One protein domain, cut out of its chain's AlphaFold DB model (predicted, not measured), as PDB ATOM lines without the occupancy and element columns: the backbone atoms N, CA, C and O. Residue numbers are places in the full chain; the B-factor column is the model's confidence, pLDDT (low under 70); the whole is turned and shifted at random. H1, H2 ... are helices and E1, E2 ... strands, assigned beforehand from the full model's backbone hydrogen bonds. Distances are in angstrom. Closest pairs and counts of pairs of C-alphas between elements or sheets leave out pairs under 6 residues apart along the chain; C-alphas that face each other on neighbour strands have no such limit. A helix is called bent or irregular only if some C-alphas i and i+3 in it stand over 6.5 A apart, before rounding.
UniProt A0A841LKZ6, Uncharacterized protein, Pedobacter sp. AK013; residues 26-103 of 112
ATOM      1  N   THR A  26     -15.912  34.353   2.266       62.88
ATOM      2  CA  THR A  26     -17.326  34.427   2.611       62.88
ATOM      3  C   THR A  26     -17.619  35.830   3.139       62.88
ATOM      4  O   THR A  26     -16.898  36.291   4.025       62.88
ATOM      5  N   PRO A  27     -18.657  36.518   2.630       73.81
ATOM      6  CA  PRO A  27     -19.116  37.760   3.233       73.81
ATOM      7  C   PRO A  27     -19.415  37.569   4.721       73.81
ATOM      8  O   PRO A  27     -19.891  36.506   5.139       73.81
ATOM      9  N   ILE A  28     -19.173  38.608   5.512       74.88
ATOM     10  CA  ILE A  28     -19.596  38.639   6.909       74.88
ATOM     11  C   ILE A  28     -21.120  38.509   6.933       74.88
ATOM     12  O   ILE A  28     -21.833  39.233   6.235       74.88
ATOM     13  N   SER A  29     -21.625  37.552   7.713       73.25
ATOM     14  CA  SER A  29     -23.067  37.356   7.860       73.25
ATOM     15  C   SER A  29     -23.664  38.561   8.575       73.25
ATOM     16  O   SER A  29     -23.381  38.794   9.744       73.25
ATOM     17  N   THR A  30     -24.489  39.336   7.878       69.25
ATOM     18  CA  THR A  30     -25.162  40.494   8.471       69.25
ATOM     19  C   THR A  30     -26.387  40.062   9.272       69.25
ATOM     20  O   THR A  30     -27.240  39.331   8.761       69.25
ATOM     21  N   SER A  31     -26.514  40.553  10.503       74.75
ATOM     22  CA  SER A  31     -27.692  40.343  11.349       74.75
ATOM     23  C   SER A  31     -28.780  41.382  11.053       74.75
ATOM     24  O   SER A  31     -28.504  42.568  10.870       74.75
ATOM     25  N   LYS A  32     -30.056  40.963  11.064       77.19
ATOM     26  CA  LYS A  32     -31.208  41.883  10.931       77.19
ATOM     27  C   LYS A  32     -31.274  42.927  12.051       77.19
ATOM     28  O   LYS A  32     -31.919  43.959  11.869       77.19
ATOM     29  N   ASN A  33     -30.656  42.630  13.193       83.19
ATOM     30  CA  ASN A  33     -30.687  43.462  14.390       83.19
ATOM     31  C   ASN A  33     -29.378  44.227  14.627       83.19
ATOM     32  O   ASN A  33     -29.306  44.933  15.621       83.19
ATOM     33  N   GLY A  34     -28.399  44.112  13.725       85.12
ATOM     34  CA  GLY A  34     -27.069  44.696  13.896       85.12
ATOM     35  C   GLY A  34     -26.070  43.693  14.459       85.12
ATOM     36  O   GLY A  34     -26.457  42.613  14.910       85.12
ATOM     37  N   LEU A  35     -24.791  44.038  14.358       85.50
ATOM     38  CA  LEU A  35     -23.664  43.208  14.774       85.50
ATOM     39  C   LEU A  35     -23.197  43.531  16.194       85.50
ATOM     40  O   LEU A  35     -22.440  42.754  16.761       85.50
ATOM     41  N   LEU A  36     -23.646  44.634  16.801       85.00
ATOM     42  CA  LEU A  36     -23.170  45.057  18.120       85.00
ATOM     43  C   LEU A  36     -23.365  43.992  19.215       85.00
ATOM     44  O   LEU A  36     -22.506  43.846  20.078       85.00
ATOM     45  N   ILE A  37     -24.463  43.229  19.165       82.75
ATOM     46  CA  ILE A  37     -24.737  42.123  20.103       82.75
ATOM     47  C   ILE A  37     -23.853  40.890  19.864       82.75
ATOM     48  O   ILE A  37     -23.680  40.073  20.768       82.75
ATOM     49  N   ASP A  38     -23.301  40.766  18.659       82.44
ATOM     50  CA  ASP A  38     -22.457  39.649  18.242       82.44
ATOM     51  C   ASP A  38     -20.959  39.944  18.474       82.44
ATOM     52  O   ASP A  38     -20.142  39.020  18.451       82.44
ATOM     53  N   LEU A  39     -20.581  41.210  18.710       82.44
ATOM     54  CA  LEU A  39     -19.202  41.614  19.013       82.44
ATOM     55  C   LEU A  39     -18.858  41.464  20.511       82.44
ATOM     56  O   LEU A  39     -19.741  41.571  21.367       82.44
ATOM     57  N   PRO A  40     -17.570  41.262  20.867       84.06
ATOM     58  CA  PRO A  40     -17.127  41.197  22.264       84.06
ATOM     59  C   PRO A  40     -17.516  42.449  23.058       84.06
ATOM     60  O   PRO A  40     -17.342  43.557  22.571       84.06
ATOM     61  N   ASN A  41     -18.007  42.318  24.292       74.75
ATOM     62  CA  ASN A  41     -18.457  43.476  25.076       74.75
ATOM     63  C   ASN A  41     -17.287  44.387  25.508       74.75
ATOM     64  O   ASN A  41     -16.317  43.923  26.104       74.75
ATOM     65  N   THR A  42     -17.421  45.694  25.281       74.69
ATOM     66  CA  THR A  42     -16.459  46.732  25.677       74.69
ATOM     67  C   THR A  42     -17.013  47.564  26.833       74.69
ATOM     68  O   THR A  42     -17.460  48.698  26.656       74.69
ATOM     69  N   THR A  43     -17.025  46.988  28.037       74.50
ATOM     70  CA  THR A  43     -17.525  47.651  29.252       74.50
ATOM     71  C   THR A  43     -16.850  49.018  29.452       74.50
ATOM     72  O   THR A  43     -15.627  49.112  29.419       74.50
ATOM     73  N   ASN A  44     -17.642  50.060  29.733       83.81
ATOM     74  CA  ASN A  44     -17.216  51.449  29.993       83.81
ATOM     75  C   ASN A  44     -16.729  52.276  28.785       83.81
ATOM     76  O   ASN A  44     -16.275  53.401  28.994       83.81
ATOM     77  N   LEU A  45     -16.841  51.778  27.549       87.12
ATOM     78  CA  LEU A  45     -16.608  52.582  26.344       87.12
ATOM     79  C   LEU A  45     -17.946  52.970  25.706       87.12
ATOM     80  O   LEU A  45     -18.834  52.128  25.587       87.12
ATOM     81  N   THR A  46     -18.094  54.240  25.323       92.19
ATOM     82  CA  THR A  46     -19.337  54.789  24.759       92.19
ATOM     83  C   THR A  46     -19.076  55.614  23.504       92.19
ATOM     84  O   THR A  46     -17.977  56.127  23.283       92.19
ATOM     85  N   GLY A  47     -20.105  55.758  22.676       93.56
ATOM     86  CA  GLY A  47     -20.043  56.384  21.366       93.56
ATOM     87  C   GLY A  47     -19.627  55.414  20.263       93.56
ATOM     88  O   GLY A  47     -19.445  54.215  20.459       93.56
ATOM     89  N   TRP A  48     -19.476  55.955  19.060       92.44
ATOM     90  CA  TRP A  48     -18.920  55.215  17.934       92.44
ATOM     91  C   TRP A  48     -17.412  54.957  18.144       92.44
ATOM     92  O   TRP A  48     -16.719  55.922  18.475       92.44
ATOM     93  N   PRO A  49     -16.869  53.741  17.905       92.50
ATOM     94  CA  PRO A  49     -17.513  52.487  17.480       92.50
ATOM     95  C   PRO A  49     -17.684  51.464  18.636       92.50
ATOM     96  O   PRO A  49     -17.426  50.269  18.484       92.50
ATOM     97  N   TRP A  50     -18.062  51.912  19.831       92.62
ATOM     98  CA  TRP A  50     -18.081  51.093  21.049       92.62
ATOM     99  C   TRP A  50     -19.466  50.543  21.387       92.62
ATOM    100  O   TRP A  50     -19.629  49.332  21.531       92.62
ATOM    101  N   ASP A  51     -20.468  51.415  21.463       90.44
ATOM    102  CA  ASP A  51     -21.859  51.066  21.791       90.44
ATOM    103  C   ASP A  51     -22.871  51.624  20.774       90.44
ATOM    104  O   ASP A  51     -24.084  51.498  20.949       90.44
ATOM    105  N   VAL A  52     -22.373  52.219  19.687       93.94
ATOM    106  CA  VAL A  52     -23.176  52.749  18.583       93.94
ATOM    107  C   VAL A  52     -22.859  51.981  17.310       93.94
ATOM    108  O   VAL A  52     -21.696  51.815  16.950       93.94
ATOM    109  N   GLU A  53     -23.903  51.590  16.582       94.62
ATOM    110  CA  GLU A  53     -23.801  50.986  15.257       94.62
ATOM    111  C   GLU A  53     -24.738  51.663  14.250       94.62
ATOM    112  O   GLU A  53     -25.749  52.273  14.616       94.62
ATOM    113  N   VAL A  54     -24.420  51.552  12.960       95.44
ATOM    114  CA  VAL A  54     -25.328  51.976  11.892       95.44
ATOM    115  C   VAL A  54     -26.514  51.023  11.882       95.44
ATOM    116  O   VAL A  54     -26.341  49.814  11.774       95.44
ATOM    117  N   ASN A  55     -27.735  51.553  11.962       94.94
ATOM    118  CA  ASN A  55     -28.937  50.727  11.882       94.94
ATOM    119  C   ASN A  55     -28.945  49.942  10.553       94.94
ATOM    120  O   ASN A  55     -29.012  50.582   9.501       94.94
ATOM    121  N   PRO A  56     -28.963  48.592  10.555       92.50
ATOM    122  CA  PRO A  56     -28.951  47.803   9.320       92.50
ATOM    123  C   PRO A  56     -30.107  48.131   8.368       92.50
ATOM    124  O   PRO A  56     -29.985  47.986   7.155       92.50
ATOM    125  N   LYS A  57     -31.234  48.626   8.902       93.44
ATOM    126  CA  LYS A  57     -32.399  49.061   8.113       93.44
ATOM    127  C   LYS A  57     -32.146  50.340   7.309       93.44
ATOM    128  O   LYS A  57     -33.010  50.722   6.524       93.44
ATOM    129  N   ALA A  58     -31.003  51.003   7.494       93.88
ATOM    130  CA  ALA A  58     -30.556  52.087   6.625       93.88
ATOM    131  C   ALA A  58     -30.284  51.593   5.193       93.88
ATOM    132  O   ALA A  58     -30.399  52.368   4.244       93.88
ATOM    133  N   TYR A  59     -29.976  50.304   5.025       93.56
ATOM    134  CA  TYR A  59     -29.818  49.671   3.723       93.56
ATOM    135  C   TYR A  59     -31.135  49.025   3.282       93.56
ATOM    136  O   TYR A  59     -31.685  48.158   3.962       93.56
ATOM    137  N   ASP A  60     -31.652  49.431   2.119       94.06
ATOM    138  CA  ASP A  60     -32.857  48.822   1.549       94.06
ATOM    139  C   ASP A  60     -32.572  47.363   1.169       94.06
ATOM    140  O   ASP A  60     -31.763  47.089   0.281       94.06
ATOM    141  N   ALA A  61     -33.259  46.426   1.828       90.31
ATOM    142  CA  ALA A  61     -33.119  44.987   1.604       90.31
ATOM    143  C   ALA A  61     -33.567  44.529   0.201       90.31
ATOM    144  O   ALA A  61     -33.302  43.395  -0.190       90.31
ATOM    145  N   ARG A  62     -34.261  45.388  -0.557       94.12
ATOM    146  CA  ARG A  62     -34.664  45.127  -1.948       94.12
ATOM    147  C   ARG A  62     -33.561  45.475  -2.947       94.12
ATOM    148  O   ARG A  62     -33.658  45.094  -4.111       94.12
ATOM    149  N   VAL A  63     -32.539  46.213  -2.515       95.31
ATOM    150  CA  VAL A  63     -31.397  46.590  -3.346       95.31
ATOM    151  C   VAL A  63     -30.317  45.522  -3.221       95.31
ATOM    152  O   VAL A  63     -29.909  45.146  -2.123       95.31
ATOM    153  N   SER A  64     -29.819  45.045  -4.361       93.31
ATOM    154  CA  SER A  64     -28.611  44.223  -4.398       93.31
ATOM    155  C   SER A  64     -27.395  45.137  -4.262       93.31
ATOM    156  O   SER A  64     -26.925  45.725  -5.237       93.31
ATOM    157  N   TRP A  65     -26.935  45.319  -3.026       94.00
ATOM    158  CA  TRP A  65     -25.761  46.135  -2.730       94.00
ATOM    159  C   TRP A  65     -24.487  45.459  -3.261       94.00
ATOM    160  O   TRP A  65     -24.351  44.234  -3.136       94.00
ATOM    161  N   PRO A  66     -23.554  46.217  -3.868       94.38
ATOM    162  CA  PRO A  66     -22.314  45.648  -4.384       94.38
ATOM    163  C   PRO A  66     -21.505  45.004  -3.256       94.38
ATOM    164  O   PRO A  66     -21.590  45.419  -2.108       94.38
ATOM    165  N   LYS A  67     -20.689  43.994  -3.568       91.56
ATOM    166  CA  LYS A  67     -19.738  43.498  -2.571       91.56
ATOM    167  C   LYS A  67     -18.681  44.576  -2.331       91.56
ATOM    168  O   LYS A  67     -18.071  45.050  -3.289       91.56
ATOM    169  N   ILE A  68     -18.446  44.917  -1.068       92.81
ATOM    170  CA  ILE A  68     -17.301  45.728  -0.653       92.81
ATOM    171  C   ILE A  68     -16.343  44.815   0.101       92.81
ATOM    172  O   ILE A  68     -16.721  44.230   1.111       92.81
ATOM    173  N   THR A  69     -15.108  44.719  -0.387       93.62
ATOM    174  CA  THR A  69     -14.016  44.060   0.334       93.62
ATOM    175  C   THR A  69     -13.151  45.123   0.994       93.62
ATOM    176  O   THR A  69     -12.565  45.960   0.305       93.62
ATOM    177  N   VAL A  70     -13.058  45.084   2.321       93.38
ATOM    178  CA  VAL A  70     -12.113  45.895   3.093       93.38
ATOM    179  C   VAL A  70     -10.934  45.014   3.481       93.38
ATOM    180  O   VAL A  70     -11.103  43.860   3.872       93.38
ATOM    181  N   VAL A  71      -9.728  45.556   3.355       92.62
ATOM    182  CA  VAL A  71      -8.492  44.869   3.718       92.62
ATOM    183  C   VAL A  71      -7.688  45.773   4.638       92.62
ATOM    184  O   VAL A  71      -7.258  46.844   4.214       92.62
ATOM    185  N   SER A  72      -7.468  45.323   5.870       89.75
ATOM    186  CA  SER A  72      -6.675  46.022   6.882       89.75
ATOM    187  C   SER A  72      -5.337  45.301   7.075       89.75
ATOM    188  O   SER A  72      -5.278  44.317   7.818       89.75
ATOM    189  N   PRO A  73      -4.254  45.726   6.398       89.38
ATOM    190  CA  PRO A  73      -2.914  45.278   6.752       89.38
ATOM    191  C   PRO A  73      -2.527  45.875   8.112       89.38
ATOM    192  O   PRO A  73      -2.680  47.077   8.325       89.38
ATOM    193  N   SER A  74      -2.016  45.051   9.022       84.12
ATOM    194  CA  SER A  74      -1.643  45.463  10.376       84.12
ATOM    195  C   SER A  74      -0.275  44.901  10.767       84.12
ATOM    196  O   SER A  74       0.074  43.788  10.380       84.12
ATOM    197  N   TYR A  75       0.525  45.684  11.495       86.62
ATOM    198  CA  TYR A  75       1.799  45.255  12.079       86.62
ATOM    199  C   TYR A  75       2.071  46.024  13.376       86.62
ATOM    200  O   TYR A  75       2.257  47.241  13.343       86.62
ATOM    201  N   ASN A  76       2.119  45.317  14.501       86.12
ATOM    202  CA  ASN A  76       2.280  45.847  15.850       86.12
ATOM    203  C   ASN A  76       1.263  46.951  16.221       86.12
ATOM    204  O   ASN A  76       1.647  48.032  16.671       86.12
ATOM    205  N   GLN A  77      -0.031  46.708  15.977       83.69
ATOM    206  CA  GLN A  77      -1.114  47.682  16.209       83.69
ATOM    207  C   GLN A  77      -2.200  47.166  17.159       83.69
ATOM    208  O   GLN A  77      -3.344  47.613  17.083       83.69
ATOM    209  N   SER A  78      -1.851  46.257  18.067       76.31
ATOM    210  CA  SER A  78      -2.779  45.635  19.023       76.31
ATOM    211  C   SER A  78      -3.716  46.632  19.718       76.31
ATOM    212  O   SER A  78      -4.915  46.387  19.820       76.31
ATOM    213  N   ILE A  79      -3.204  47.803  20.109       80.00
ATOM    214  CA  ILE A  79      -3.982  48.849  20.797       80.00
ATOM    215  C   ILE A  79      -5.045  49.546  19.928       80.00
ATOM    216  O   ILE A  79      -5.941  50.180  20.477       80.00
ATOM    217  N   TYR A  80      -4.954  49.459  18.597       84.25
ATOM    218  CA  TYR A  80      -5.881  50.105  17.653       84.25
ATOM    219  C   TYR A  80      -6.760  49.105  16.901       84.25
ATOM    220  O   TYR A  80      -7.703  49.502  16.208       84.25
ATOM    221  N   LEU A  81      -6.432  47.816  16.993       79.88
ATOM    222  CA  LEU A  81      -7.044  46.783  16.171       79.88
ATOM    223  C   LEU A  81      -8.538  46.642  16.472       79.88
ATOM    224  O   LEU A  81      -9.341  46.671  15.544       79.88
ATOM    225  N   GLU A  82      -8.914  46.606  17.750       87.19
ATOM    226  CA  GLU A  82     -10.312  46.487  18.185       87.19
ATOM    227  C   GLU A  82     -11.173  47.669  17.706       87.19
ATOM    228  O   GLU A  82     -12.238  47.478  17.117       87.19
ATOM    229  N   GLU A  83     -10.690  48.903  17.882       89.62
ATOM    230  CA  GLU A  83     -11.397  50.103  17.413       89.62
ATOM    231  C   GLU A  83     -11.569  50.080  15.887       89.62
ATOM    232  O   GLU A  83     -12.650  50.365  15.360       89.62
ATOM    233  N   THR A  84     -10.521  49.669  15.168       89.00
ATOM    234  CA  THR A  84     -10.530  49.566  13.705       89.00
ATOM    235  C   THR A  84     -11.524  48.507  13.238       89.00
ATOM    236  O   THR A  84     -12.350  48.783  12.364       89.00
ATOM    237  N   LEU A  85     -11.488  47.313  13.835       88.06
ATOM    238  CA  LEU A  85     -12.399  46.212  13.538       88.06
ATOM    239  C   LEU A  85     -13.855  46.643  13.713       88.06
ATOM    240  O   LEU A  85     -14.654  46.538  12.778       88.06
ATOM    241  N   ARG A  86     -14.174  47.205  14.879       92.81
ATOM    242  CA  ARG A  86     -15.513  47.694  15.207       92.81
ATOM    243  C   ARG A  86     -15.977  48.788  14.258       92.81
ATOM    244  O   ARG A  86     -17.107  48.732  13.789       92.81
ATOM    245  N   SER A  87     -15.110  49.737  13.907       94.88
ATOM    246  CA  SER A  87     -15.476  50.830  12.999       94.88
ATOM    247  C   SER A  87     -15.883  50.350  11.599       94.88
ATOM    248  O   SER A  87     -16.703  50.994  10.949       94.88
ATOM    249  N   VAL A  88     -15.347  49.217  11.135       94.25
ATOM    250  CA  VAL A  88     -15.711  48.615   9.846       94.25
ATOM    251  C   VAL A  88     -16.957  47.743   9.988       94.25
ATOM    252  O   VAL A  88     -17.892  47.872   9.200       94.25
ATOM    253  N   LEU A  89     -17.001  46.883  11.009       91.56
ATOM    254  CA  LEU A  89     -18.098  45.933  11.213       91.56
ATOM    255  C   LEU A  89     -19.413  46.642  11.568       91.56
ATOM    256  O   LEU A  89     -20.448  46.355  10.970       91.56
ATOM    257  N   LEU A  90     -19.376  47.631  12.467       94.75
ATOM    258  CA  LEU A  90     -20.567  48.345  12.943       94.75
ATOM    259  C   LEU A  90     -21.158  49.318  11.913       94.75
ATOM    260  O   LEU A  90     -22.186  49.942  12.175       94.75
ATOM    261  N   GLN A  91     -20.565  49.432  10.717       96.19
ATOM    262  CA  GLN A  91     -21.248  50.036   9.566       96.19
ATOM    263  C   GLN A  91     -22.444  49.188   9.117       96.19
ATOM    264  O   GLN A  91     -23.313  49.701   8.419       96.19
ATOM    265  N   ASN A  92     -22.500  47.900   9.492       95.00
ATOM    266  CA  ASN A  92     -23.569  46.964   9.129       95.00
ATOM    267  C   ASN A  92     -23.833  46.885   7.614       95.00
ATOM    268  O   ASN A  92     -24.965  46.665   7.177       95.00
ATOM    269  N   TYR A  93     -22.788  47.064   6.799       95.62
ATOM    270  CA  TYR A  93     -22.918  47.016   5.349       95.62
ATOM    271  C   TYR A  93     -23.361  45.611   4.895       95.62
ATOM    272  O   TYR A  93     -22.689  44.629   5.215       95.62
ATOM    273  N   PRO A  94     -24.455  45.485   4.120       92.69
ATOM    274  CA  PRO A  94     -25.145  44.211   3.889       92.69
ATOM    275  C   PRO A  94     -24.371  43.201   3.027       92.69
ATOM    276  O   PRO A  94     -24.791  42.054   2.912       92.69
ATOM    277  N   ASN A  95     -23.276  43.613   2.382       93.38
ATOM    278  CA  ASN A  95     -22.467  42.757   1.509       93.38
ATOM    279  C   ASN A  95     -20.966  43.023   1.715       93.38
ATOM    280  O   ASN A  95     -20.228  43.337   0.778       93.38
ATOM    281  N   LEU A  96     -20.545  42.987   2.982       92.44
ATOM    282  CA  LEU A  96     -19.167  43.225   3.399       92.44
ATOM    283  C   LEU A  96     -18.356  41.926   3.393       92.44
ATOM    284  O   LEU A  96     -18.771  40.911   3.940       92.44
ATOM    285  N   GLU A  97     -17.152  41.994   2.852       91.81
ATOM    286  CA  GLU A  97     -16.079  41.031   3.067       91.81
ATOM    287  C   GLU A  97     -14.944  41.776   3.773       91.81
ATOM    288  O   GLU A  97     -14.524  42.834   3.308       91.81
ATOM    289  N   TYR A  98     -14.475  41.277   4.916       89.81
ATOM    290  CA  TYR A  98     -13.453  41.975   5.693       89.81
ATOM    291  C   TYR A  98     -12.278  41.057   6.011       89.81
ATOM    292  O   TYR A  98     -12.460  39.956   6.526       89.81
ATOM    293  N   ILE A  99     -11.075  41.512   5.667       89.19
ATOM    294  CA  ILE A  99      -9.826  40.766   5.798       89.19
ATOM    295  C   ILE A  99      -8.862  41.586   6.654       89.19
ATOM    296  O   ILE A  99      -8.539  42.721   6.301       89.19
ATOM    297  N   VAL A 100      -8.343  40.995   7.728       83.94
ATOM    298  CA  VAL A 100      -7.195  41.536   8.470       83.94
ATOM    299  C   VAL A 100      -5.963  40.718   8.108       83.94
ATOM    300  O   VAL A 100      -5.988  39.491   8.177       83.94
ATOM    301  N   MET A 101      -4.892  41.390   7.688       86.62
ATOM    302  CA  MET A 101      -3.620  40.746   7.354       86.62
ATOM    303  C   MET A 101      -2.537  41.188   8.332       86.62
ATOM    304  O   MET A 101      -2.062  42.318   8.248       86.62
ATOM    305  N   ASP A 102      -2.138  40.291   9.234       79.69
ATOM    306  CA  ASP A 102      -1.038  40.530  10.169       79.69
ATOM    307  C   ASP A 102       0.332  40.330   9.501       79.69
ATOM    308  O   ASP A 102       0.643  39.261   8.972       79.69
ATOM    309  N   GLY A 103       1.181  41.354   9.564       81.81
ATOM    310  CA  GLY A 103       2.530  41.388   8.999       81.81
ATOM    311  C   GLY A 103       3.581  40.660   9.837       81.81
ATOM    312  O   GLY A 103       4.728  41.097   9.865       81.81
TER     313      GLY A 103
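AT A GLANCE: This is residues 26 to 103 of the 112 residues of an uncharacterized protein of Pedobacter sp. AK013 (UniProt A0A841LKZ6). Little regular structure is present: a small sheet of two parallel strands, E1 and E2, has one helix, H1, over one face, and a long unnamed stretch, residues 26 to 67, loops past H1 and folds back to E1. The 78 printed residues hold E1, H1, E2 in that order, sheet order E1, E2, class mixed, with 26 residues in named elements. The whole is compact, radius of gyration of the C-alphas 13.2 A, and flat, spanning 41 by 30 by 15 A.

IN THESE COORDINATES: Find C-alpha 68 at (-17.301, 45.728, -0.653); E1, residues 68 to 74, runs 19.2 A from there. E2, residues 96 to 102, runs 19.5 A to C-alpha 102 at (-1.038, 40.530, 10.169). H1, residues 78 to 89, is 17.2 A long and irregular: C-alphas 79 and 82 are 7.2 A apart.

HOW THE PARTS SIT: Look first at E1 and E2, parallel at 15 degrees; N 72 and O 99 are within hydrogen-bond range at 2.8 A. E1, H1, E2 form a strand-helix-strand unit, parallel neighbour strands with a helix between, its crossover right-handed. H1 is near E1, with 7 pairs of C-alphas within 10 A, and near E2, with 9. In H1, 6 of 8 O i to N i+4 pairs are within range.

THE WHOLE: C-alphas 62 and 76 are the farthest apart, 41.0 A. The printed part has no cut, and neither link is long. Residues 26 and 30 have pLDDT under 70.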